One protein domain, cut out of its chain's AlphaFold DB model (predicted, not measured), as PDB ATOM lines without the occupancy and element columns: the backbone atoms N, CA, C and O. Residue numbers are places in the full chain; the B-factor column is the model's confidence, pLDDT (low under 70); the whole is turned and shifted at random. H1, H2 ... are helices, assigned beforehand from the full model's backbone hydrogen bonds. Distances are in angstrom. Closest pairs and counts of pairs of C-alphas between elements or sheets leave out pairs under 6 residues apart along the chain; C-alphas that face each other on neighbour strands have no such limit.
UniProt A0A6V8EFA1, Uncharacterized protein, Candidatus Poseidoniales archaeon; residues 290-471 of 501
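What this domain is: This is residues 290 to 471 of the 501 residues of an uncharacterized protein of Candidatus Poseidoniales archaeon (UniProt A0A6V8EFA1). A long, loose rod of helices that lie nearly lengthwise: H3, H4 and the long H6 form an up-and-down bundle of three, with H3 nearest the middle. H2 packs on H3, H1 packs on H2 at the far side, and the short H5 continues beyond H4 and packs on H2. The last residues of H6, 459 to 471, stick out at one end, and residues 416 to 427 stick out at the other. The printed part has 182 residues with six named helices, H1 to H6 in chain order, and no named strand; the class is all helix. The whole is loose, with a radius of gyration of the C-alphas of 21.1 A and spans of 74 by 34 by 27 A.

How they stand to each other: H6, residues 422 to 471, touches H3, residues 338 to 375, the same way at a shallow tilt of 30 degrees; their closest C-alphas, of Ile 349 and Cys 435, are 5.6 A apart. With its residues 435 to 443 alone, H6 touches H4, residues 385 to 401, opposite ways at 27 degrees, closest at the C-alphas of Ser 401 and Ala 436, 5.4 A. H3 and H4 form a helical hairpin, closest at the C-alphas of Arg 371 and His 385, 6.3 A. The hub is H2, residues 314 to 334, touching four helices. It forms a helical hairpin with H3, at 7 degrees, closest at the C-alphas of Thr 332 and Asn 341, 5.1 A. It forms another with H1, residues 290 to 309, closest at the C-alphas of Leu 306 and Ser 316, 5.2 A. H2 touches H5, residues 405 to 413, the same way at 29 degrees, with the C-alphas of Gly 329 and Phe 407 closest at 4.3 A. H2 and H4 only just touch, with 3 pairs of C-alphas within 8 A, the closest those of Met 318 and Leu 400, 6.9 A. H2 and H6 are apart. Every O i to N i+4 pair is within hydrogen-bond range in H4, H5 and H6; the others have 15 of 16 in H1, 13 of 17 in H2 and 32 of 34 in H3.

Where its parts are: H1 begins at C-alpha 290, (-42.950, -8.030, 30.440), and is 29.5 A long; H2 is 31.9 A. H3 is 55.5 A and H4 24.0 A. H5 has nine residues. H6 runs 72.8 A, ending at C-alpha 471, (-4.589, 54.705, 31.621).

The domain as a whole: The C-alphas farthest apart, of Asn 416 and Leu 471, are 77.0 A apart. The printed part has no cut and no long link. Its mean pLDDT is 90.6, and residues 415 to 416 are under 70.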
ATOM      1  N   LEU A 290     -41.763  -8.793  30.838       92.00
ATOM      2  CA  LEU A 290     -42.950  -8.030  30.440       92.00
ATOM      3  C   LEU A 290     -43.313  -6.912  31.436       92.00
ATOM      4  O   LEU A 290     -43.863  -5.893  31.028       92.00
ATOM      5  N   ILE A 291     -43.001  -7.092  32.722       91.00
ATOM      6  CA  ILE A 291     -43.217  -6.107  33.793       91.00
ATOM      7  C   ILE A 291     -41.961  -5.249  33.984       91.00
ATOM      8  O   ILE A 291     -42.060  -4.035  34.159       91.00
ATOM      9  N   LEU A 292     -40.774  -5.854  33.902       91.69
ATOM     10  CA  LEU A 292     -39.513  -5.160  34.158       91.69
ATOM     11  C   LEU A 292     -39.218  -4.063  33.115       91.69
ATOM     12  O   LEU A 292     -38.878  -2.937  33.474       91.69
ATOM     13  N   ILE A 293     -39.412  -4.355  31.825       93.62
ATOM     14  CA  ILE A 293     -39.156  -3.417  30.715       93.62
ATOM     15  C   ILE A 293     -39.978  -2.112  30.807       93.62
ATOM     16  O   ILE A 293     -39.397  -1.034  30.666       93.62
ATOM     17  N   PRO A 294     -41.308  -2.123  31.025       94.62
ATOM     18  CA  PRO A 294     -42.062  -0.875  31.138       94.62
ATOM     19  C   PRO A 294     -41.688  -0.059  32.384       94.62
ATOM     20  O   PRO A 294     -41.694   1.171  32.309       94.62
ATOM     21  N   ILE A 295     -41.318  -0.701  33.501       92.50
ATOM     22  CA  ILE A 295     -40.846   0.003  34.707       92.50
ATOM     23  C   ILE A 295     -39.544   0.749  34.408       92.50
ATOM     24  O   ILE A 295     -39.435   1.943  34.704       92.50
ATOM     25  N   THR A 296     -38.570   0.086  33.782       94.19
ATOM     26  CA  THR A 296     -37.280   0.709  33.455       94.19
ATOM     27  C   THR A 296     -37.439   1.831  32.436       94.19
ATOM     28  O   THR A 296     -36.899   2.917  32.641       94.19
ATOM     29  N   LEU A 297     -38.260   1.641  31.397       95.88
ATOM     30  CA  LEU A 297     -38.605   2.703  30.444       95.88
ATOM     31  C   LEU A 297     -39.278   3.902  31.128       95.88
ATOM     32  O   LEU A 297     -38.932   5.049  30.840       95.88
ATOM     33  N   GLY A 298     -40.202   3.655  32.059       96.25
ATOM     34  CA  GLY A 298     -40.854   4.701  32.845       96.25
ATOM     35  C   GLY A 298     -39.862   5.505  33.687       96.25
ATOM     36  O   GLY A 298     -39.904   6.737  33.680       96.25
ATOM     37  N   LEU A 299     -38.921   4.828  34.351       95.19
ATOM     38  CA  LEU A 299     -37.870   5.469  35.145       95.19
ATOM     39  C   LEU A 299     -36.865   6.244  34.280       95.19
ATOM     40  O   LEU A 299     -36.461   7.341  34.666       95.19
ATOM     41  N   ILE A 300     -36.513   5.742  33.091       96.44
ATOM     42  CA  ILE A 300     -35.680   6.467  32.117       96.44
ATOM     43  C   ILE A 300     -36.372   7.765  31.683       96.44
ATOM     44  O   ILE A 300     -35.755   8.834  31.707       96.44
ATOM     45  N   LEU A 301     -37.656   7.694  31.317       96.62
ATOM     46  CA  LEU A 301     -38.435   8.867  30.911       96.62
ATOM     47  C   LEU A 301     -38.565   9.877  32.054       96.62
ATOM     48  O   LEU A 301     -38.350  11.070  31.834       96.62
ATOM     49  N   LEU A 302     -38.858   9.410  33.270       95.50
ATOM     50  CA  LEU A 302     -38.935  10.254  34.460       95.50
ATOM     51  C   LEU A 302     -37.598  10.953  34.726       95.50
ATOM     52  O   LEU A 302     -37.557  12.173  34.861       95.50
ATOM     53  N   CYS A 303     -36.497  10.201  34.742       95.06
ATOM     54  CA  CYS A 303     -35.158  10.738  34.959       95.06
ATOM     55  C   CYS A 303     -34.796  11.797  33.900       95.06
ATOM     56  O   CYS A 303     -34.347  12.894  34.239       95.06
ATOM     57  N   SER A 304     -35.087  11.525  32.624       94.44
ATOM     58  CA  SER A 304     -34.866  12.464  31.518       94.44
ATOM     59  C   SER A 304     -35.688  13.752  31.657       94.44
ATOM     60  O   SER A 304     -35.163  14.853  31.479       94.44
ATOM     61  N   GLN A 305     -36.970  13.643  32.019       94.62
ATOM     62  CA  GLN A 305     -37.834  14.808  32.232       94.62
ATOM     63  C   GLN A 305     -37.362  15.664  33.410       94.62
ATOM     64  O   GLN A 305     -37.355  16.894  33.305       94.62
ATOM     65  N   LEU A 306     -36.931  15.031  34.503       94.00
ATOM     66  CA  LEU A 306     -36.406  15.724  35.677       94.00
ATOM     67  C   LEU A 306     -35.096  16.451  35.368       94.00
ATOM     68  O   LEU A 306     -34.969  17.619  35.715       94.00
ATOM     69  N   LEU A 307     -34.175  15.828  34.630       92.25
ATOM     70  CA  LEU A 307     -32.948  16.488  34.166       92.25
ATOM     71  C   LEU A 307     -33.203  17.638  33.192       92.25
ATOM     72  O   LEU A 307     -32.449  18.606  33.139       92.25
ATOM     73  N   ARG A 308     -34.257  17.554  32.381       91.75
ATOM     74  CA  ARG A 308     -34.627  18.679  31.521       91.75
ATOM     75  C   ARG A 308     -35.162  19.848  32.347       91.75
ATOM     76  O   ARG A 308     -34.838  20.993  32.043       91.75
ATOM     77  N   ARG A 309     -35.972  19.560  33.370       90.62
ATOM     78  CA  ARG A 309     -36.560  20.558  34.274       90.62
ATOM     79  C   ARG A 309     -35.549  21.128  35.274       90.62
ATOM     80  O   ARG A 309     -35.730  22.251  35.730       90.62
ATOM     81  N   SER A 310     -34.455  20.415  35.538       89.75
ATOM     82  CA  SER A 310     -33.431  20.826  36.504       89.75
ATOM     83  C   SER A 310     -32.678  22.094  36.129       89.75
ATOM     84  O   SER A 310     -32.006  22.661  36.977       89.75
ATOM     85  N   ARG A 311     -32.780  22.547  34.875       82.50
ATOM     86  CA  ARG A 311     -32.238  23.847  34.460       82.50
ATOM     87  C   ARG A 311     -32.945  25.020  35.138       82.50
ATOM     88  O   ARG A 311     -32.317  26.057  35.310       82.50
ATOM     89  N   ASP A 312     -34.211  24.827  35.505       83.50
ATOM     90  CA  ASP A 312     -35.078  25.879  36.037       83.50
ATOM     91  C   ASP A 312     -35.486  25.632  37.507       83.50
ATOM     92  O   ASP A 312     -35.979  26.549  38.159       83.50
ATOM     93  N   ASP A 313     -35.332  24.406  38.035       85.50
ATOM     94  CA  ASP A 313     -35.800  24.011  39.377       85.50
ATOM     95  C   ASP A 313     -34.860  23.007  40.074       85.50
ATOM     96  O   ASP A 313     -34.802  21.826  39.704       85.50
ATOM     97  N   ASP A 314     -34.204  23.435  41.156       81.75
ATOM     98  CA  ASP A 314     -33.265  22.621  41.944       81.75
ATOM     99  C   ASP A 314     -33.918  21.385  42.577       81.75
ATOM    100  O   ASP A 314     -33.274  20.349  42.775       81.75
ATOM    101  N   ARG A 315     -35.228  21.435  42.857       87.50
ATOM    102  CA  ARG A 315     -35.949  20.278  43.415       87.50
ATOM    103  C   ARG A 315     -36.005  19.131  42.419       87.50
ATOM    104  O   ARG A 315     -35.889  17.970  42.810       87.50
ATOM    105  N   SER A 316     -36.161  19.451  41.136       90.31
ATOM    106  CA  SER A 316     -36.181  18.446  40.075       90.31
ATOM    107  C   SER A 316     -34.800  17.823  39.846       90.31
ATOM    108  O   SER A 316     -34.725  16.625  39.568       90.31
ATOM    109  N   LEU A 317     -33.718  18.578  40.080       89.44
ATOM    110  CA  LEU A 317     -32.353  18.047  40.094       89.44
ATOM    111  C   LEU A 317     -32.142  17.053  41.239       89.44
ATOM    112  O   LEU A 317     -31.592  15.977  41.041       89.44
ATOM    113  N   MET A 318     -32.610  17.387  42.444       89.81
ATOM    114  CA  MET A 318     -32.511  16.466  43.577       89.81
ATOM    115  C   MET A 318     -33.330  15.200  43.321       89.81
ATOM    116  O   MET A 318     -32.830  14.103  43.545       89.81
ATOM    117  N   LEU A 319     -34.551  15.328  42.791       92.06
ATOM    118  CA  LEU A 319     -35.410  14.182  42.482       92.06
ATOM    119  C   LEU A 319     -34.819  13.272  41.386       92.06
ATOM    120  O   LEU A 319     -35.027  12.060  41.430       92.06
ATOM    121  N   SER A 320     -34.048  13.820  40.436       93.75
ATOM    122  CA  SER A 320     -33.368  13.015  39.411       93.75
ATOM    123  C   SER A 320     -32.248  12.141  39.991       93.75
ATOM    124  O   SER A 320     -31.999  11.050  39.471       93.75
ATOM    125  N   ALA A 321     -31.625  12.546  41.108       93.56
ATOM    126  CA  ALA A 321     -30.682  11.695  41.835       93.56
ATOM    127  C   ALA A 321     -31.370  10.413  42.336       93.56
ATOM    128  O   ALA A 321     -30.874   9.316  42.081       93.56
ATOM    129  N   TYR A 322     -32.544  10.541  42.971       94.38
ATOM    130  CA  TYR A 322     -33.338   9.402  43.453       94.38
ATOM    131  C   TYR A 322     -33.823   8.521  42.298       94.38
ATOM    132  O   TYR A 322     -33.663   7.303  42.346       94.38
ATOM    133  N   ALA A 323     -34.374   9.130  41.241       95.00
ATOM    134  CA  ALA A 323     -34.884   8.396  40.084       95.00
ATOM    135  C   ALA A 323     -33.776   7.622  39.349       95.00
ATOM    136  O   ALA A 323     -33.990   6.478  38.957       95.00
ATOM    137  N   GLY A 324     -32.587   8.213  39.194       95.38
ATOM    138  CA  GLY A 324     -31.441   7.542  38.577       95.38
ATOM    139  C   GLY A 324     -30.882   6.402  39.431       95.38
ATOM    140  O   GLY A 324     -30.598   5.336  38.895       95.38
ATOM    141  N   CYS A 325     -30.795   6.570  40.757       95.69
ATOM    142  CA  CYS A 325     -30.390   5.476  41.650       95.69
ATOM    143  C   CYS A 325     -31.409   4.326  41.625       95.69
ATOM    144  O   CYS A 325     -31.017   3.168  41.509       95.69
ATOM    145  N   ALA A 326     -32.709   4.639  41.650       95.06
ATOM    146  CA  ALA A 326     -33.769   3.639  41.530       95.06
ATOM    147  C   ALA A 326     -33.724   2.903  40.182       95.06
ATOM    148  O   ALA A 326     -33.822   1.682  40.155       95.06
ATOM    149  N   LEU A 327     -33.515   3.615  39.069       95.81
ATOM    150  CA  LEU A 327     -33.362   3.012  37.739       95.81
ATOM    151  C   LEU A 327     -32.224   1.985  37.701       95.81
ATOM    152  O   LEU A 327     -32.394   0.883  37.179       95.81
ATOM    153  N   LEU A 328     -31.066   2.343  38.257       95.19
ATOM    154  CA  LEU A 328     -29.907   1.454  38.304       95.19
ATOM    155  C   LEU A 328     -30.143   0.252  39.229       95.19
ATOM    156  O   LEU A 328     -29.676  -0.834  38.905       95.19
ATOM    157  N   GLY A 329     -30.915   0.420  40.308       93.56
ATOM    158  CA  GLY A 329     -31.331  -0.681  41.179       93.56
ATOM    159  C   GLY A 329     -32.318  -1.631  40.502       93.56
ATOM    160  O   GLY A 329     -32.125  -2.835  40.538       93.56
ATOM    161  N   VAL A 330     -33.329  -1.123  39.785       92.94
ATOM    162  CA  VAL A 330     -34.239  -1.984  38.996       92.94
ATOM    163  C   VAL A 330     -33.466  -2.776  37.939       92.94
ATOM    164  O   VAL A 330     -33.814  -3.908  37.621       92.94
ATOM    165  N   SER A 331     -32.394  -2.200  37.399       91.94
ATOM    166  CA  SER A 331     -31.611  -2.840  36.345       91.94
ATOM    167  C   SER A 331     -30.834  -4.083  36.807       91.94
ATOM    168  O   SER A 331     -30.441  -4.875  35.953       91.94
ATOM    169  N   THR A 332     -30.620  -4.295  38.111       91.44
ATOM    170  CA  THR A 332     -29.962  -5.525  38.599       91.44
ATOM    171  C   THR A 332     -30.850  -6.761  38.435       91.44
ATOM    172  O   THR A 332     -30.356  -7.878  38.330       91.44
ATOM    173  N   HIS A 333     -32.166  -6.558  38.310       89.94
ATOM    174  CA  HIS A 333     -33.165  -7.621  38.141       89.94
ATOM    175  C   HIS A 333     -33.228  -8.210  36.730       89.94
ATOM    176  O   HIS A 333     -34.038  -9.091  36.473       89.94
ATOM    177  N   TYR A 334     -32.387  -7.755  35.795       89.62
ATOM    178  CA  TYR A 334     -32.285  -8.373  34.466       89.62
ATOM    179  C   TYR A 334     -31.506  -9.694  34.458       89.62
ATOM    180  O   TYR A 334     -31.408 -10.317  33.402       89.62
ATOM    181  N   GLY A 335     -30.924 -10.104  35.588       85.44
ATOM    182  CA  GLY A 335     -30.217 -11.378  35.696       85.44
ATOM    183  C   GLY A 335     -28.995 -11.474  34.778       85.44
ATOM    184  O   GLY A 335     -28.755 -12.496  34.143       85.44
ATOM    185  N   LEU A 336     -28.217 -10.393  34.672       87.75
ATOM    186  CA  LEU A 336     -27.019 -10.351  33.822       87.75
ATOM    187  C   LEU A 336     -25.775 -10.957  34.500       87.75
ATOM    188  O   LEU A 336     -24.715 -11.037  33.877       87.75
ATOM    189  N   GLY A 337     -25.886 -11.366  35.766       89.50
ATOM    190  CA  GLY A 337     -24.796 -11.894  36.580       89.50
ATOM    191  C   GLY A 337     -24.210 -10.880  37.567       89.50
ATOM    192  O   GLY A 337     -24.522  -9.685  37.557       89.50
ATOM    193  N   ALA A 338     -23.282 -11.365  38.394       90.62
ATOM    194  CA  ALA A 338     -22.703 -10.598  39.496       90.62
ATOM    195  C   ALA A 338     -21.913  -9.361  39.073       90.62
ATOM    196  O   ALA A 338     -22.074  -8.282  39.648       90.62
ATOM    197  N   ILE A 339     -21.071  -9.494  38.048       92.06
ATOM    198  CA  ILE A 339     -20.213  -8.394  37.600       92.06
ATOM    199  C   ILE A 339     -21.064  -7.214  37.096       92.06
ATOM    200  O   ILE A 339     -20.848  -6.100  37.581       92.06
ATOM    201  N   PRO A 340     -22.054  -7.403  36.197       93.31
ATOM    202  CA  PRO A 340     -22.966  -6.325  35.817       93.31
ATOM    203  C   PRO A 340     -23.674  -5.669  37.004       93.31
ATOM    204  O   PRO A 340     -23.699  -4.443  37.070       93.31
ATOM    205  N   ASN A 341     -24.178  -6.440  37.969       92.81
ATOM    206  CA  ASN A 341     -24.880  -5.888  39.134       92.81
ATOM    207  C   ASN A 341     -23.976  -4.978  39.984       92.81
ATOM    208  O   ASN A 341     -24.373  -3.871  40.365       92.81
ATOM    209  N   ILE A 342     -22.719  -5.378  40.196       93.38
ATOM    210  CA  ILE A 342     -21.712  -4.551  40.878       93.38
ATOM    211  C   ILE A 342     -21.385  -3.292  40.060       93.38
ATOM    212  O   ILE A 342     -21.275  -2.196  40.614       93.38
ATOM    213  N   VAL A 343     -21.277  -3.411  38.732       95.38
ATOM    214  CA  VAL A 343     -21.056  -2.258  37.843       95.38
ATOM    215  C   VAL A 343     -22.222  -1.267  37.920       95.38
ATOM    216  O   VAL A 343     -21.977  -0.063  37.950       95.38
ATOM    217  N   MET A 344     -23.471  -1.735  38.025       94.81
ATOM    218  CA  MET A 344     -24.644  -0.864  38.191       94.81
ATOM    219  C   MET A 344     -24.631  -0.116  39.528       94.81
ATOM    220  O   MET A 344     -24.960   1.073  39.573       94.81
ATOM    221  N   SER A 345     -24.174  -0.766  40.599       94.69
ATOM    222  CA  SER A 345     -23.938  -0.116  41.892       94.69
ATOM    223  C   SER A 345     -22.878   0.990  41.788       94.69
ATOM    224  O   SER A 345     -23.111   2.128  42.207       94.69
ATOM    225  N   PHE A 346     -21.750   0.724  41.122       95.81
ATOM    226  CA  PHE A 346     -20.726   1.748  40.891       95.81
ATOM    227  C   PHE A 346     -21.229   2.893  39.999       95.81
ATOM    228  O   PHE A 346     -20.999   4.068  40.294       95.81
ATOM    229  N   ALA A 347     -21.980   2.575  38.942       96.62
ATOM    230  CA  ALA A 347     -22.619   3.570  38.086       96.62
ATOM    231  C   ALA A 347     -23.582   4.467  38.881       96.62
ATOM    232  O   ALA A 347     -23.669   5.662  38.602       96.62
ATOM    233  N   SER A 348     -24.245   3.930  39.912       96.75
ATOM    234  CA  SER A 348     -25.111   4.707  40.806       96.75
ATOM    235  C   SER A 348     -24.320   5.695  41.660       96.75
ATOM    236  O   SER A 348     -24.741   6.845  41.800       96.75
ATOM    237  N   ILE A 349     -23.140   5.307  42.147       97.00
ATOM    238  CA  ILE A 349     -22.232   6.215  42.866       97.00
ATOM    239  C   ILE A 349     -21.756   7.345  41.942       97.00
ATOM    240  O   ILE A 349     -21.760   8.515  42.334       97.00
ATOM    241  N   VAL A 350     -21.367   7.013  40.706       97.00
ATOM    242  CA  VAL A 350     -20.938   8.004  39.705       97.00
ATOM    243  C   VAL A 350     -22.086   8.947  39.350       97.00
ATOM    244  O   VAL A 350     -21.891  10.161  39.308       97.00
ATOM    245  N   TRP A 351     -23.294   8.418  39.148       96.25
ATOM    246  CA  TRP A 351     -24.491   9.218  38.902       96.25
ATOM    247  C   TRP A 351     -24.735  10.224  40.026       96.25
ATOM    248  O   TRP A 351     -24.893  11.420  39.772       96.25
ATOM    249  N   LEU A 352     -24.695   9.761  41.277       96.69
ATOM    250  CA  LEU A 352     -24.866  10.620  42.441       96.69
ATOM    251  C   LEU A 352     -23.801  11.721  42.495       96.69
ATOM    252  O   LEU A 352     -24.139  12.877  42.753       96.69
ATOM    253  N   ALA A 353     -22.539  11.398  42.203       96.00
ATOM    254  CA  ALA A 353     -21.460  12.383  42.136       96.00
ATOM    255  C   ALA A 353     -21.723  13.447  41.053       96.00
ATOM    256  O   ALA A 353     -21.576  14.643  41.309       96.00
ATOM    257  N   LEU A 354     -22.173  13.040  39.861       94.81
ATOM    258  CA  LEU A 354     -22.493  13.962  38.766       94.81
ATOM    259  C   LEU A 354     -23.628  14.922  39.141       94.81
ATOM    260  O   LEU A 354     -23.491  16.134  38.957       94.81
ATOM    261  N   ILE A 355     -24.720  14.410  39.717       94.38
ATOM    262  CA  ILE A 355     -25.846  15.249  40.148       94.38
ATOM    263  C   ILE A 355     -25.439  16.164  41.305       94.38
ATOM    264  O   ILE A 355     -25.768  17.348  41.292       94.38
ATOM    265  N   THR A 356     -24.655  15.661  42.260       94.75
ATOM    266  CA  THR A 356     -24.127  16.459  43.376       94.75
ATOM    267  C   THR A 356     -23.262  17.615  42.878       94.75
ATOM    268  O   THR A 356     -23.420  18.752  43.325       94.75
ATOM    269  N   ARG A 357     -22.384  17.357  41.901       93.56
ATOM    270  CA  ARG A 357     -21.568  18.392  41.262       93.56
ATOM    271  C   ARG A 357     -22.431  19.417  40.528       93.56
ATOM    272  O   ARG A 357     -22.165  20.614  40.635       93.56
ATOM    273  N   SER A 358     -23.457  18.962  39.808       91.44
ATOM    274  CA  SER A 358     -24.390  19.845  39.104       91.44
ATOM    275  C   SER A 358     -25.144  20.740  40.085       91.44
ATOM    276  O   SER A 358     -25.196  21.946  39.878       91.44
ATOM    277  N   ALA A 359     -25.655  20.182  41.183       90.56
ATOM    278  CA  ALA A 359     -26.401  20.928  42.193       90.56
ATOM    279  C   ALA A 359     -25.527  21.993  42.868       90.56
ATOM    280  O   ALA A 359     -25.922  23.149  42.983       90.56
ATOM    281  N   ALA A 360     -24.288  21.637  43.214       90.38
ATOM    282  CA  ALA A 360     -23.308  22.588  43.728       90.38
ATOM    283  C   ALA A 360     -23.016  23.737  42.741       90.38
ATOM    284  O   ALA A 360     -22.786  24.870  43.156       90.38
ATOM    285  N   SER A 361     -23.041  23.457  41.436       89.50
ATOM    286  CA  SER A 361     -22.784  24.451  40.385       89.50
ATOM    287  C   SER A 361     -23.926  25.449  40.178       89.50
ATOM    288  O   SER A 361     -23.692  26.485  39.566       89.50
ATOM    289  N   HIS A 362     -25.133  25.171  40.677       87.06
ATOM    290  CA  HIS A 362     -26.240  26.130  40.653       87.06
ATOM    291  C   HIS A 362     -26.215  27.056  41.876       87.06
ATOM    292  O   HIS A 362     -26.365  28.267  41.738       87.06
ATOM    293  N   GLU A 363     -25.941  26.500  43.056       88.56
ATOM    294  CA  GLU A 363     -26.076  27.213  44.331       88.56
ATOM    295  C   GLU A 363     -24.829  28.034  44.707       88.56
ATOM    296  O   GLU A 363     -24.932  29.182  45.141       88.56
ATOM    297  N   PHE A 364     -23.620  27.483  44.527       91.88
ATOM    298  CA  PHE A 364     -22.392  28.152  44.985       91.88
ATOM    299  C   PHE A 364     -22.064  29.437  44.210       91.88
ATOM    300  O   PHE A 364     -21.751  30.441  44.855       91.88
ATOM    301  N   PRO A 365     -22.176  29.484  42.865       90.12
ATOM    302  CA  PRO A 365     -21.906  30.716  42.126       90.12
ATOM    303  C   PRO A 365     -22.882  31.842  42.459       90.12
ATOM    304  O   PRO A 365     -22.490  33.005  42.423       90.12
ATOM    305  N   ALA A 366     -24.136  31.524  42.796       88.69
ATOM    306  CA  ALA A 366     -25.130  32.528  43.162       88.69
ATOM    307  C   ALA A 366     -24.726  33.274  44.447       88.69
ATOM    308  O   ALA A 366     -24.738  34.505  44.475       88.69
ATOM    309  N   ILE A 367     -24.277  32.537  45.469       90.25
ATOM    310  CA  ILE A 367     -23.813  33.103  46.747       90.25
ATOM    311  C   ILE A 367     -22.513  33.894  46.554       90.25
ATOM    312  O   ILE A 367     -22.376  35.012  47.052       90.25
ATOM    313  N   LEU A 368     -21.560  33.339  45.801       90.81
ATOM    314  CA  LEU A 368     -20.271  33.988  45.550       90.81
ATOM    315  C   LEU A 368     -20.400  35.249  44.679       90.81
ATOM    316  O   LEU A 368     -19.675  36.223  44.887       90.81
ATOM    317  N   SER A 369     -21.352  35.269  43.746       91.00
ATOM    318  CA  SER A 369     -21.691  36.458  42.957       91.00
ATOM    319  C   SER A 369     -22.282  37.571  43.829       91.00
ATOM    320  O   SER A 369     -21.874  38.728  43.702       91.00
ATOM    321  N   ASP A 370     -23.170  37.239  44.778       91.62
ATOM    322  CA  ASP A 370     -23.694  38.212  45.752       91.62
ATOM    323  C   ASP A 370     -22.574  38.768  46.652       91.62
ATOM    324  O   ASP A 370     -22.489  39.981  46.864       91.62
ATOM    325  N   ARG A 371     -21.632  37.913  47.082       89.69
ATOM    326  CA  ARG A 371     -20.428  38.335  47.822       89.69
ATOM    327  C   ARG A 371     -19.589  39.329  47.016       89.69
ATOM    328  O   ARG A 371     -19.186  40.367  47.542       89.69
ATOM    329  N   GLN A 372     -19.331  39.052  45.735       87.88
ATOM    330  CA  GLN A 372     -18.611  39.984  44.858       87.88
ATOM    331  C   GLN A 372     -19.371  41.301  44.668       87.88
ATOM    332  O   GLN A 372     -18.755  42.369  44.646       87.88
ATOM    333  N   ASN A 373     -20.699  41.256  44.555       88.31
ATOM    334  CA  ASN A 373     -21.521  42.456  44.438       88.31
ATOM    335  C   ASN A 373     -21.414  43.349  45.687       88.31
ATOM    336  O   ASN A 373     -21.247  44.564  45.559       88.31
ATOM    337  N   LEU A 374     -21.406  42.748  46.881       86.75
ATOM    338  CA  LEU A 374     -21.181  43.465  48.138       86.75
ATOM    339  C   LEU A 374     -19.809  44.151  48.167       86.75
ATOM    340  O   LEU A 374     -19.711  45.332  48.493       86.75
ATOM    341  N   LEU A 375     -18.749  43.442  47.757       84.06
ATOM    342  CA  LEU A 375     -17.389  43.999  47.683       84.06
ATOM    343  C   LEU A 375     -17.281  45.182  46.706       84.06
ATOM    344  O   LEU A 375     -16.423  46.050  46.871       84.06
ATOM    345  N   ARG A 376     -18.160  45.258  45.698       83.31
ATOM    346  CA  ARG A 376     -18.250  46.393  44.766       83.31
ATOM    347  C   ARG A 376     -19.042  47.585  45.328       83.31
ATOM    348  O   ARG A 376     -19.143  48.598  44.638       83.31
ATOM    349  N   GLY A 377     -19.576  47.492  46.547       81.94
ATOM    350  CA  GLY A 377     -20.429  48.513  47.163       81.94
ATOM    351  C   GLY A 377     -21.895  48.445  46.720       81.94
ATOM    352  O   GLY A 377     -22.626  49.422  46.883       81.94
ATOM    353  N   GLY A 378     -22.314  47.324  46.123       84.75
ATOM    354  CA  GLY A 378     -23.713  47.044  45.815       84.75
ATOM    355  C   GLY A 378     -24.519  46.661  47.059       84.75
ATOM    356  O   GLY A 378     -23.978  46.498  48.151       84.75
ATOM    357  N   SER A 379     -25.831  46.498  46.888       84.69
ATOM    358  CA  SER A 379     -26.664  45.858  47.912       84.69
ATOM    359  C   SER A 379     -26.448  44.344  47.874       84.69
ATOM    360  O   SER A 379     -26.404  43.766  46.788       84.69
ATOM    361  N   SER A 380     -26.306  43.712  49.040       84.50
ATOM    362  CA  SER A 380     -26.296  42.252  49.173       84.50
ATOM    363  C   SER A 380     -27.610  41.752  49.744       84.50
ATOM    364  O   SER A 380     -28.276  42.449  50.514       84.50
ATOM    365  N   LEU A 381     -27.986  40.537  49.356       83.25
ATOM    366  CA  LEU A 381     -29.124  39.850  49.958       83.25
ATOM    367  C   LEU A 381     -28.721  39.131  51.252       83.25
ATOM    368  O   LEU A 381     -29.539  38.988  52.160       83.25
ATOM    369  N   VAL A 382     -27.467  38.680  51.329       83.38
ATOM    370  CA  VAL A 382     -26.918  37.921  52.457       83.38
ATOM    371  C   VAL A 382     -25.926  38.788  53.240       83.38
ATOM    372  O   VAL A 382     -25.147  39.540  52.651       83.38
ATOM    373  N   GLU A 383     -25.971  38.700  54.573       80.56
ATOM    374  CA  GLU A 383     -25.029  39.388  55.473       80.56
ATOM    375  C   GLU A 383     -23.750  38.566  55.720       80.56
ATOM    376  O   GLU A 383     -22.658  39.128  55.702       80.56
ATOM    377  N   ASP A 384     -23.872  37.244  55.916       89.06
ATOM    378  CA  ASP A 384     -22.749  36.311  56.118       89.06
ATOM    379  C   ASP A 384     -22.684  35.258  54.996       89.06
ATOM    380  O   ASP A 384     -23.323  34.203  55.058       89.06
ATOM    381  N   HIS A 385     -21.915  35.558  53.946       90.50
ATOM    382  CA  HIS A 385     -21.764  34.681  52.778       90.50
ATOM    383  C   HIS A 385     -21.042  33.363  53.092       90.50
ATOM    384  O   HIS A 385     -21.365  32.347  52.480       90.50
ATOM    385  N   GLU A 386     -20.096  33.349  54.037       88.75
ATOM    386  CA  GLU A 386     -19.348  32.134  54.407       88.75
ATOM    387  C   GLU A 386     -20.233  31.172  55.208       88.75
ATOM    388  O   GLU A 386     -20.304  29.976  54.903       88.75
ATOM    389  N   GLY A 387     -20.970  31.699  56.191       90.50
ATOM    390  CA  GLY A 387     -21.948  30.925  56.953       90.50
ATOM    391  C   GLY A 387     -23.049  30.347  56.063       90.50
ATOM    392  O   GLY A 387     -23.420  29.177  56.206       90.50
ATOM    393  N   GLU A 388     -23.532  31.128  55.094       91.94
ATOM    394  CA  GLU A 388     -24.548  30.691  54.137       91.94
ATOM    395  C   GLU A 388     -24.026  29.602  53.183       91.94
ATOM    396  O   GLU A 388     -24.710  28.598  52.975       91.94
ATOM    397  N   LEU A 389     -22.791  29.726  52.679       91.50
ATOM    398  CA  LEU A 389     -22.151  28.704  51.841       91.50
ATOM    399  C   LEU A 389     -22.037  27.363  52.582       91.50
ATOM    400  O   LEU A 389     -22.408  26.316  52.044       91.50
ATOM    401  N   VAL A 390     -21.578  27.388  53.839       92.69
ATOM    402  CA  VAL A 390     -21.488  26.192  54.691       92.69
ATOM    403  C   VAL A 390     -22.877  25.616  54.974       92.69
ATOM    404  O   VAL A 390     -23.066  24.397  54.919       92.69
ATOM    405  N   ARG A 391     -23.874  26.471  55.239       93.69
ATOM    406  CA  ARG A 391     -25.261  26.047  55.466       93.69
ATOM    407  C   ARG A 391     -25.832  25.331  54.245       93.69
ATOM    408  O   ARG A 391     -26.379  24.237  54.395       93.69
ATOM    409  N   VAL A 392     -25.691  25.908  53.053       91.75
ATOM    410  CA  VAL A 392     -26.185  25.321  51.799       91.75
ATOM    411  C   VAL A 392     -25.440  24.031  51.468       91.75
ATOM    412  O   VAL A 392     -26.083  23.025  51.167       91.75
ATOM    413  N   ALA A 393     -24.113  23.999  51.624       92.50
ATOM    414  CA  ALA A 393     -23.320  22.785  51.438       92.50
ATOM    415  C   ALA A 393     -23.794  21.644  52.358       92.50
ATOM    416  O   ALA A 393     -24.002  20.524  51.892       92.50
ATOM    417  N   ASN A 394     -24.037  21.925  53.642       92.88
ATOM    418  CA  ASN A 394     -24.553  20.935  54.592       92.88
ATOM    419  C   ASN A 394     -25.973  20.469  54.245       92.88
ATOM    420  O   ASN A 394     -26.268  19.277  54.334       92.88
ATOM    421  N   GLN A 395     -26.846  21.373  53.797       92.62
ATOM    422  CA  GLN A 395     -28.186  21.002  53.340       92.62
ATOM    423  C   GLN A 395     -28.143  20.094  52.103       92.62
ATOM    424  O   GLN A 395     -28.900  19.122  52.039       92.62
ATOM    425  N   LEU A 396     -27.256  20.378  51.146       91.12
ATOM    426  CA  LEU A 396     -27.063  19.553  49.953       91.12
ATOM    427  C   LEU A 396     -26.531  18.160  50.319       91.12
ATOM    428  O   LEU A 396     -27.069  17.166  49.830       91.12
ATOM    429  N   ARG A 397     -25.540  18.085  51.223       92.81
ATOM    430  CA  ARG A 397     -24.973  16.820  51.732       92.81
ATOM    431  C   ARG A 397     -26.060  15.910  52.276       92.81
ATOM    432  O   ARG A 397     -26.192  14.780  51.820       92.81
ATOM    433  N   VAL A 398     -26.872  16.420  53.203       90.56
ATOM    434  CA  VAL A 398     -27.935  15.632  53.837       90.56
ATOM    435  C   VAL A 398     -28.946  15.163  52.792       90.56
ATOM    436  O   VAL A 398     -29.191  13.966  52.679       90.56
ATOM    437  N   LYS A 399     -29.482  16.068  51.963       91.12
ATOM    438  CA  LYS A 399     -30.525  15.722  50.979       91.12
ATOM    439  C   LYS A 399     -30.066  14.708  49.930       91.12
ATOM    440  O   LYS A 399     -30.866  13.868  49.525       91.12
ATOM    441  N   LEU A 400     -28.818  14.790  49.471       92.31
ATOM    442  CA  LEU A 400     -28.288  13.905  48.429       92.31
ATOM    443  C   LEU A 400     -27.738  12.593  48.996       92.31
ATOM    444  O   LEU A 400     -27.808  11.573  48.318       92.31
ATOM    445  N   SER A 401     -27.283  12.575  50.252       92.38
ATOM    446  CA  SER A 401     -26.841  11.342  50.920       92.38
ATOM    447  C   SER A 401     -27.947  10.291  51.081       92.38
ATOM    448  O   SER A 401     -27.640   9.114  51.229       92.38
ATOM    449  N   LEU A 402     -29.223  10.695  51.001       92.31
ATOM    450  CA  LEU A 402     -30.376   9.789  51.041       92.31
ATOM    451  C   LEU A 402     -30.767   9.228  49.661       92.31
ATOM    452  O   LEU A 402     -31.526   8.263  49.599       92.31
ATOM    453  N   ALA A 403     -30.250   9.771  48.554       93.56
ATOM    454  CA  ALA A 403     -30.563   9.284  47.204       93.56
ATOM    455  C   ALA A 403     -30.222   7.793  46.943       93.56
ATOM    456  O   ALA A 403     -31.035   7.124  46.297       93.56
ATOM    457  N   PRO A 404     -29.112   7.228  47.470       94.12
ATOM    458  CA  PRO A 404     -28.778   5.803  47.340       94.12
ATOM    459  C   PRO A 404     -29.837   4.850  47.897       94.12
ATOM    460  O   PRO A 404     -29.897   3.693  47.483       94.12
ATOM    461  N   LEU A 405     -30.709   5.319  48.797       92.06
ATOM    462  CA  LEU A 405     -31.823   4.509  49.285       92.06
ATOM    463  C   LEU A 405     -32.750   4.088  48.143       92.06
ATOM    464  O   LEU A 405     -33.330   3.017  48.223       92.06
ATOM    465  N   GLY A 406     -32.847   4.867  47.058       91.50
ATOM    466  CA  GLY A 406     -33.604   4.472  45.869       91.50
ATOM    467  C   GLY A 406     -33.038   3.223  45.182       91.50
ATOM    468  O   GLY A 406     -33.811   2.376  44.745       91.50
ATOM    469  N   PHE A 407     -31.709   3.082  45.132       94.06
ATOM    470  CA  PHE A 407     -31.053   1.881  44.605       94.06
ATOM    471  C   PHE A 407     -31.346   0.681  45.507       94.06
ATOM    472  O   PHE A 407     -31.884  -0.317  45.041       94.06
ATOM    473  N   ILE A 408     -31.080   0.820  46.809       92.00
ATOM    474  CA  ILE A 408     -31.280  -0.249  47.801       92.00
ATOM    475  C   ILE A 408     -32.740  -0.694  47.848       92.00
ATOM    476  O   ILE A 408     -33.017  -1.885  47.860       92.00
ATOM    477  N   PHE A 409     -33.676   0.255  47.833       89.25
ATOM    478  CA  PHE A 409     -35.108  -0.022  47.832       89.25
ATOM    479  C   PHE A 409     -35.488  -0.918  46.652       89.25
ATOM    480  O   PHE A 409     -36.146  -1.928  46.849       89.25
ATOM    481  N   MET A 410     -35.024  -0.604  45.439       90.19
ATOM    482  CA  MET A 410     -35.327  -1.419  44.257       90.19
ATOM    483  C   MET A 410     -34.615  -2.771  44.273       90.19
ATOM    484  O   MET A 410     -35.187  -3.772  43.855       90.19
ATOM    485  N   VAL A 411     -33.388  -2.821  44.780       88.69
ATOM    486  CA  VAL A 411     -32.622  -4.063  44.889       88.69
ATOM    487  C   VAL A 411     -33.237  -5.028  45.912       88.69
ATOM    488  O   VAL A 411     -33.263  -6.222  45.648       88.69
ATOM    489  N   LEU A 412     -33.775  -4.529  47.033       82.38
ATOM    490  CA  LEU A 412     -34.267  -5.358  48.145       82.38
ATOM    491  C   LEU A 412     -35.774  -5.636  48.157       82.38
ATOM    492  O   LEU A 412     -36.186  -6.583  48.808       82.38
ATOM    493  N   ILE A 413     -36.606  -4.817  47.509       73.94
ATOM    494  CA  ILE A 413     -38.077  -4.991  47.553       73.94
ATOM    495  C   ILE A 413     -38.603  -5.882  46.451       73.94
ATOM    496  O   ILE A 413     -39.703  -6.416  46.558       73.94
ATOM    497  N   LEU A 414     -37.853  -5.975  45.361       70.31
ATOM    498  CA  LEU A 414     -38.233  -6.860  44.284       70.31
ATOM    499  C   LEU A 414     -38.096  -8.324  44.743       70.31
ATOM    500  O   LEU A 414     -39.110  -9.005  44.671       70.31
ATOM    501  N   PRO A 415     -36.978  -8.797  45.326       69.06
ATOM    502  CA  PRO A 415     -36.915 -10.148  45.880       69.06
ATOM    503  C   PRO A 415     -37.973 -10.365  46.971       69.06
ATOM    504  O   PRO A 415     -38.239  -9.475  47.779       69.06
ATOM    505  N   ASN A 416     -38.564 -11.562  47.006       67.31
ATOM    506  CA  ASN A 416     -39.567 -11.926  48.013       67.31
ATOM    507  C   ASN A 416     -38.955 -12.037  49.425       67.31
ATOM    508  O   ASN A 416     -39.641 -11.841  50.427       67.31
ATOM    509  N   GLU A 417     -37.649 -12.309  49.496       74.69
ATOM    510  CA  GLU A 417     -36.875 -12.440  50.726       74.69
ATOM    511  C   GLU A 417     -35.489 -11.800  50.582       74.69
ATOM    512  O   GLU A 417     -34.942 -11.686  49.486       74.69
ATOM    513  N   ILE A 418     -34.912 -11.377  51.708       79.56
ATOM    514  CA  ILE A 418     -33.584 -10.759  51.764       79.56
ATOM    515  C   ILE A 418     -32.605 -11.761  52.366       79.56
ATOM    516  O   ILE A 418     -32.846 -12.284  53.454       79.56
ATOM    517  N   SER A 419     -31.465 -11.967  51.704       83.44
ATOM    518  CA  SER A 419     -30.373 -12.756  52.271       83.44
ATOM    519  C   SER A 419     -29.761 -12.047  53.478       83.44
ATOM    520  O   SER A 419     -29.295 -10.910  53.378       83.44
ATOM    521  N   TRP A 420     -29.721 -12.719  54.625       82.19
ATOM    522  CA  TRP A 420     -29.093 -12.202  55.847       82.19
ATOM    523  C   TRP A 420     -27.617 -12.590  55.972       82.19
ATOM    524  O   TRP A 420     -27.049 -12.515  57.061       82.19
ATOM    525  N   SER A 421     -26.982 -12.990  54.867       86.06
ATOM    526  CA  SER A 421     -25.563 -13.324  54.869       86.06
ATOM    527  C   SER A 421     -24.715 -12.119  55.303       86.06
ATOM    528  O   SER A 421     -25.018 -10.958  54.993       86.06
ATOM    529  N   GLU A 422     -23.609 -12.390  56.001       88.31
ATOM    530  CA  GLU A 422     -22.667 -11.348  56.425       88.31
ATOM    531  C   GLU A 422     -22.159 -10.535  55.227       88.31
ATOM    532  O   GLU A 422     -22.044  -9.309  55.301       88.31
ATOM    533  N   GLY A 423     -21.929 -11.208  54.093       89.00
ATOM    534  CA  GLY A 423     -21.536 -10.577  52.838       89.00
ATOM    535  C   GLY A 423     -22.599  -9.614  52.308       89.00
ATOM    536  O   GLY A 423     -22.266  -8.490  51.920       89.00
ATOM    537  N   ASN A 424     -23.876 -10.015  52.325       89.38
ATOM    538  CA  ASN A 424     -24.975  -9.181  51.844       89.38
ATOM    539  C   ASN A 424     -25.064  -7.883  52.648       89.38
ATOM    540  O   ASN A 424     -25.014  -6.785  52.088       89.38
ATOM    541  N   ILE A 425     -25.082  -8.012  53.974       90.62
ATOM    542  CA  ILE A 425     -25.169  -6.887  54.906       90.62
ATOM    543  C   ILE A 425     -23.949  -5.967  54.757       90.62
ATOM    544  O   ILE A 425     -24.101  -4.756  54.571       90.62
ATOM    545  N   ALA A 426     -22.736  -6.530  54.783       93.25
ATOM    546  CA  ALA A 426     -21.500  -5.761  54.671       93.25
ATOM    547  C   ALA A 426     -21.419  -4.985  53.349       93.25
ATOM    548  O   ALA A 426     -21.025  -3.817  53.342       93.25
ATOM    549  N   SER A 427     -21.836  -5.595  52.235       92.81
ATOM    550  CA  SER A 427     -21.816  -4.946  50.921       92.81
ATOM    551  C   SER A 427     -22.764  -3.739  50.837       92.81
ATOM    552  O   SER A 427     -22.392  -2.708  50.276       92.81
ATOM    553  N   ILE A 428     -23.957  -3.820  51.442       92.19
ATOM    554  CA  ILE A 428     -24.942  -2.728  51.460       92.19
ATOM    555  C   ILE A 428     -24.423  -1.568  52.314       92.19
ATOM    556  O   ILE A 428     -24.489  -0.408  51.896       92.19
ATOM    557  N   PHE A 429     -23.851  -1.864  53.486       93.50
ATOM    558  CA  PHE A 429     -23.212  -0.845  54.323       93.50
ATOM    559  C   PHE A 429     -22.032  -0.177  53.614       93.50
ATOM    560  O   PHE A 429     -21.912   1.051  53.643       93.50
ATOM    561  N   LEU A 430     -21.189  -0.961  52.937       94.94
ATOM    562  CA  LEU A 430     -20.070  -0.447  52.151       94.94
ATOM    563  C   LEU A 430     -20.560   0.454  51.011       94.94
ATOM    564  O   LEU A 430     -20.023   1.545  50.825       94.94
ATOM    565  N   TYR A 431     -21.618   0.062  50.299       95.25
ATOM    566  CA  TYR A 431     -22.238   0.884  49.260       95.25
ATOM    567  C   TYR A 431     -22.757   2.225  49.810       95.25
ATOM    568  O   TYR A 431     -22.467   3.279  49.236       95.25
ATOM    569  N   LEU A 432     -23.459   2.219  50.949       94.88
ATOM    570  CA  LEU A 432     -23.936   3.443  51.605       94.88
ATOM    571  C   LEU A 432     -22.783   4.356  52.036       94.88
ATOM    572  O   LEU A 432     -22.837   5.569  51.812       94.88
ATOM    573  N   MET A 433     -21.724   3.780  52.612       95.56
ATOM    574  CA  MET A 433     -20.531   4.524  53.015       95.56
ATOM    575  C   MET A 433     -19.855   5.183  51.807       95.56
ATOM    576  O   MET A 433     -19.544   6.374  51.854       95.56
ATOM    577  N   LEU A 434     -19.659   4.437  50.714       96.44
ATOM    578  CA  LEU A 434     -19.056   4.961  49.488       96.44
ATOM    579  C   LEU A 434     -19.908   6.069  48.860       96.44
ATOM    580  O   LEU A 434     -19.361   7.073  48.405       96.44
ATOM    581  N   CYS A 435     -21.236   5.941  48.883       95.88
ATOM    582  CA  CYS A 435     -22.131   6.998  48.420       95.88
ATOM    583  C   CYS A 435     -22.003   8.278  49.260       95.88
ATOM    584  O   CYS A 435     -21.857   9.367  48.702       95.88
ATOM    585  N   ALA A 436     -22.019   8.160  50.591       94.88
ATOM    586  CA  ALA A 436     -21.872   9.306  51.489       94.88
ATOM    587  C   ALA A 436     -20.506   9.991  51.316       94.88
ATOM    588  O   ALA A 436     -20.428  11.218  51.217       94.88
ATOM    589  N   LEU A 437     -19.435   9.196  51.202       96.25
ATOM    590  CA  LEU A 437     -18.088   9.682  50.912       96.25
ATOM    591  C   LEU A 437     -18.040  10.420  49.566       96.25
ATOM    592  O   LEU A 437     -17.456  11.499  49.477       96.25
ATOM    593  N   SER A 438     -18.674   9.870  48.529       96.38
ATOM    594  CA  SER A 438     -18.730  10.466  47.191       96.38
ATOM    595  C   SER A 438     -19.413  11.838  47.200       96.38
ATOM    596  O   SER A 438     -18.889  12.793  46.621       96.38
ATOM    597  N   VAL A 439     -20.531  11.979  47.921       96.19
ATOM    598  CA  VAL A 439     -21.225  13.267  48.105       96.19
ATOM    599  C   VAL A 439     -20.332  14.266  48.848       96.19
ATOM    600  O   VAL A 439     -20.177  15.401  48.393       96.19
ATOM    601  N   GLU A 440     -19.698  13.852  49.950       95.38
ATOM    602  CA  GLU A 440     -18.813  14.717  50.741       95.38
ATOM    603  C   GLU A 440     -17.619  15.222  49.919       95.38
ATOM    604  O   GLU A 440     -17.354  16.426  49.878       95.38
ATOM    605  N   LEU A 441     -16.917  14.314  49.233       96.12
ATOM    606  CA  LEU A 441     -15.768  14.646  48.390       96.12
ATOM    607  C   LEU A 441     -16.171  15.564  47.241       96.12
ATOM    608  O   LEU A 441     -15.491  16.553  46.970       96.12
ATOM    609  N   THR A 442     -17.300  15.276  46.593       96.12
ATOM    610  CA  THR A 442     -17.786  16.085  45.474       96.12
ATOM    611  C   THR A 442     -18.144  17.496  45.928       96.12
ATOM    612  O   THR A 442     -17.770  18.458  45.260       96.12
ATOM    613  N   ILE A 443     -18.816  17.650  47.074       95.06
ATOM    614  CA  ILE A 443     -19.175  18.970  47.605       95.06
ATOM    615  C   ILE A 443     -17.926  19.746  48.013       95.06
ATOM    616  O   ILE A 443     -17.795  20.897  47.609       95.06
ATOM    617  N   ARG A 444     -16.978  19.127  48.732       93.88
ATOM    618  CA  ARG A 444     -15.700  19.775  49.082       93.88
ATOM    619  C   ARG A 444     -14.949  20.255  47.844       93.88
ATOM    620  O   ARG A 444     -14.522  21.406  47.799       93.88
ATOM    621  N   ASN A 445     -14.837  19.392  46.836       94.81
ATOM    622  CA  ASN A 445     -14.153  19.720  45.591       94.81
ATOM    623  C   ASN A 445     -14.862  20.853  44.839       94.81
ATOM    624  O   ASN A 445     -14.201  21.775  44.370       94.81
ATOM    625  N   SER A 446     -16.196  20.825  44.756       93.88
ATOM    626  CA  SER A 446     -16.964  21.906  44.133       93.88
ATOM    627  C   SER A 446     -16.815  23.226  44.887       93.88
ATOM    628  O   SER A 446     -16.579  24.246  44.250       93.88
ATOM    629  N   THR A 447     -16.905  23.230  46.220       92.50
ATOM    630  CA  THR A 447     -16.723  24.445  47.026       92.50
ATOM    631  C   THR A 447     -15.328  25.037  46.825       92.50
ATOM    632  O   THR A 447     -15.207  26.219  46.525       92.50
ATOM    633  N   SER A 448     -14.278  24.211  46.908       91.88
ATOM    634  CA  SER A 448     -12.897  24.658  46.685       91.88
ATOM    635  C   SER A 448     -12.696  25.218  45.277       91.88
ATOM    636  O   SER A 448     -12.074  26.263  45.119       91.88
ATOM    637  N   SER A 449     -13.229  24.539  44.258       93.62
ATOM    638  CA  SER A 449     -13.101  24.970  42.865       93.62
ATOM    639  C   SER A 449     -13.799  26.304  42.619       93.62
ATOM    640  O   SER A 449     -13.238  27.161  41.945       93.62
ATOM    641  N   TRP A 450     -15.010  26.493  43.148       94.06
ATOM    642  CA  TRP A 450     -15.748  27.741  42.972       94.06
ATOM    643  C   TRP A 450     -15.124  28.897  43.751       94.06
ATOM    644  O   TRP A 450     -15.001  29.984  43.193       94.06
ATOM    645  N   ASN A 451     -14.651  28.666  44.979       91.00
ATOM    646  CA  ASN A 451     -13.918  29.685  45.733       91.00
ATOM    647  C   ASN A 451     -12.672  30.150  44.972       91.00
ATOM    648  O   ASN A 451     -12.508  31.351  44.777       91.00
ATOM    649  N   GLN A 452     -11.863  29.219  44.450       94.06
ATOM    650  CA  GLN A 452     -10.678  29.560  43.660       94.06
ATOM    651  C   GLN A 452     -11.031  30.413  42.428       94.06
ATOM    652  O   GLN A 452     -10.408  31.444  42.192       94.06
ATOM    653  N   ILE A 453     -12.057  30.021  41.664       93.81
ATOM    654  CA  ILE A 453     -12.497  30.767  40.472       93.81
ATOM    655  C   ILE A 453     -12.899  32.202  40.839       93.81
ATOM    656  O   ILE A 453     -12.531  33.154  40.150       93.81
ATOM    657  N   PHE A 454     -13.664  32.371  41.917       91.69
ATOM    658  CA  PHE A 454     -14.134  33.687  42.340       91.69
ATOM    659  C   PHE A 454     -13.016  34.549  42.942       91.69
ATOM    660  O   PHE A 454     -13.023  35.761  42.723       91.69
ATOM    661  N   GLU A 455     -12.043  33.955  43.633       90.31
ATOM    662  CA  GLU A 455     -10.834  34.643  44.100       90.31
ATOM    663  C   GLU A 455      -9.990  35.152  42.923       90.31
ATOM    664  O   GLU A 455      -9.653  36.338  42.874       90.31
ATOM    665  N   GLU A 456      -9.732  34.309  41.920       93.44
ATOM    666  CA  GLU A 456      -9.017  34.706  40.700       93.44
ATOM    667  C   GLU A 456      -9.753  35.834  39.956       93.44
ATOM    668  O   GLU A 456      -9.137  36.826  39.562       93.44
ATOM    669  N   LEU A 457     -11.084  35.749  39.833       91.38
ATOM    670  CA  LEU A 457     -11.903  36.820  39.252       91.38
ATOM    671  C   LEU A 457     -11.754  38.142  40.017       91.38
ATOM    672  O   LEU A 457     -11.604  39.194  39.392       91.38
ATOM    673  N   THR A 458     -11.755  38.113  41.354       87.69
ATOM    674  CA  THR A 458     -11.550  39.338  42.146       87.69
ATOM    675  C   THR A 458     -10.157  39.933  41.957       87.69
ATOM    676  O   THR A 458     -10.028  41.157  41.878       87.69
ATOM    677  N   PHE A 459      -9.127  39.091  41.834       90.38
ATOM    678  CA  PHE A 459      -7.762  39.530  41.555       90.38
ATOM    679  C   PHE A 459      -7.670  40.228  40.189       90.38
ATOM    680  O   PHE A 459      -7.217  41.373  40.112       90.38
ATOM    681  N   PHE A 460      -8.190  39.596  39.130       89.94
ATOM    682  CA  PHE A 460      -8.187  40.168  37.779       89.94
ATOM    683  C   PHE A 460      -9.004  41.460  37.674       89.94
ATOM    684  O   PHE A 460      -8.589  42.400  36.997       89.94
ATOM    685  N   GLU A 461     -10.148  41.553  38.357       88.50
ATOM    686  CA  GLU A 461     -10.926  42.796  38.404       88.50
ATOM    687  C   GLU A 461     -10.176  43.932  39.101       88.50
ATOM    688  O   GLU A 461     -10.256  45.086  38.666       88.50
ATOM    689  N   GLY A 462      -9.438  43.618  40.168       86.00
ATOM    690  CA  GLY A 462      -8.573  44.571  40.857       86.00
ATOM    691  C   GLY A 462      -7.469  45.105  39.945       86.00
ATOM    692  O   GLY A 462      -7.297  46.322  39.832       86.00
ATOM    693  N   GLU A 463      -6.770  44.214  39.241       90.94
ATOM    694  CA  GLU A 463      -5.695  44.577  38.312       90.94
ATOM    695  C   GLU A 463      -6.217  45.384  37.113       90.94
ATOM    696  O   GLU A 463      -5.666  46.438  36.782       90.94
ATOM    697  N   ALA A 464      -7.349  44.980  36.527       87.62
ATOM    698  CA  ALA A 464      -7.990  45.712  35.437       87.62
ATOM    699  C   ALA A 464      -8.400  47.135  35.853       87.62
ATOM    700  O   ALA A 464      -8.186  48.090  35.102       87.62
ATOM    701  N   ARG A 465      -8.947  47.315  37.065       83.31
ATOM    702  CA  ARG A 465      -9.240  48.651  37.616       83.31
ATOM    703  C   ARG A 465      -7.968  49.466  37.830       83.31
ATOM    704  O   ARG A 465      -7.959  50.651  37.503       83.31
ATOM    705  N   GLY A 466      -6.904  48.846  38.338       85.62
ATOM    706  CA  GLY A 466      -5.597  49.485  38.497       85.62
ATOM    707  C   GLY A 466      -5.056  50.024  37.169       85.62
ATOM    708  O   GLY A 466      -4.698  51.200  37.079       85.62
ATOM    709  N   LEU A 467      -5.093  49.203  36.118       85.00
ATOM    710  CA  LEU A 467      -4.693  49.599  34.767       85.00
ATOM    711  C   LEU A 467      -5.581  50.711  34.199       85.00
ATOM    712  O   LEU A 467      -5.063  51.660  33.616       85.00
ATOM    713  N   LEU A 468      -6.902  50.653  34.397       81.56
ATOM    714  CA  LEU A 468      -7.813  51.717  33.959       81.56
ATOM    715  C   LEU A 468      -7.533  53.054  34.654       81.56
ATOM    716  O   LEU A 468      -7.619  54.097  34.013       81.56
ATOM    717  N   VAL A 469      -7.168  53.049  35.938       80.56
ATOM    718  CA  VAL A 469      -6.770  54.274  36.650       80.56
ATOM    719  C   VAL A 469      -5.456  54.823  36.092       80.56
ATOM    720  O   VAL A 469      -5.352  56.025  35.845       80.56
ATOM    721  N   GLN A 470      -4.472  53.960  35.832       79.38
ATOM    722  CA  GLN A 470      -3.200  54.365  35.224       79.38
ATOM    723  C   GLN A 470      -3.398  54.927  33.802       79.38
ATOM    724  O   GLN A 470      -2.856  55.983  33.475       79.38
ATOM    725  N   LEU A 471      -4.241  54.285  32.986       72.69
ATOM    726  CA  LEU A 471      -4.589  54.705  31.621       72.69
ATOM    727  C   LEU A 471      -5.594  55.870  31.561       72.69
ATOM    728  O   LEU A 471      -5.705  56.519  30.524       72.69
TER     729      LEU A 471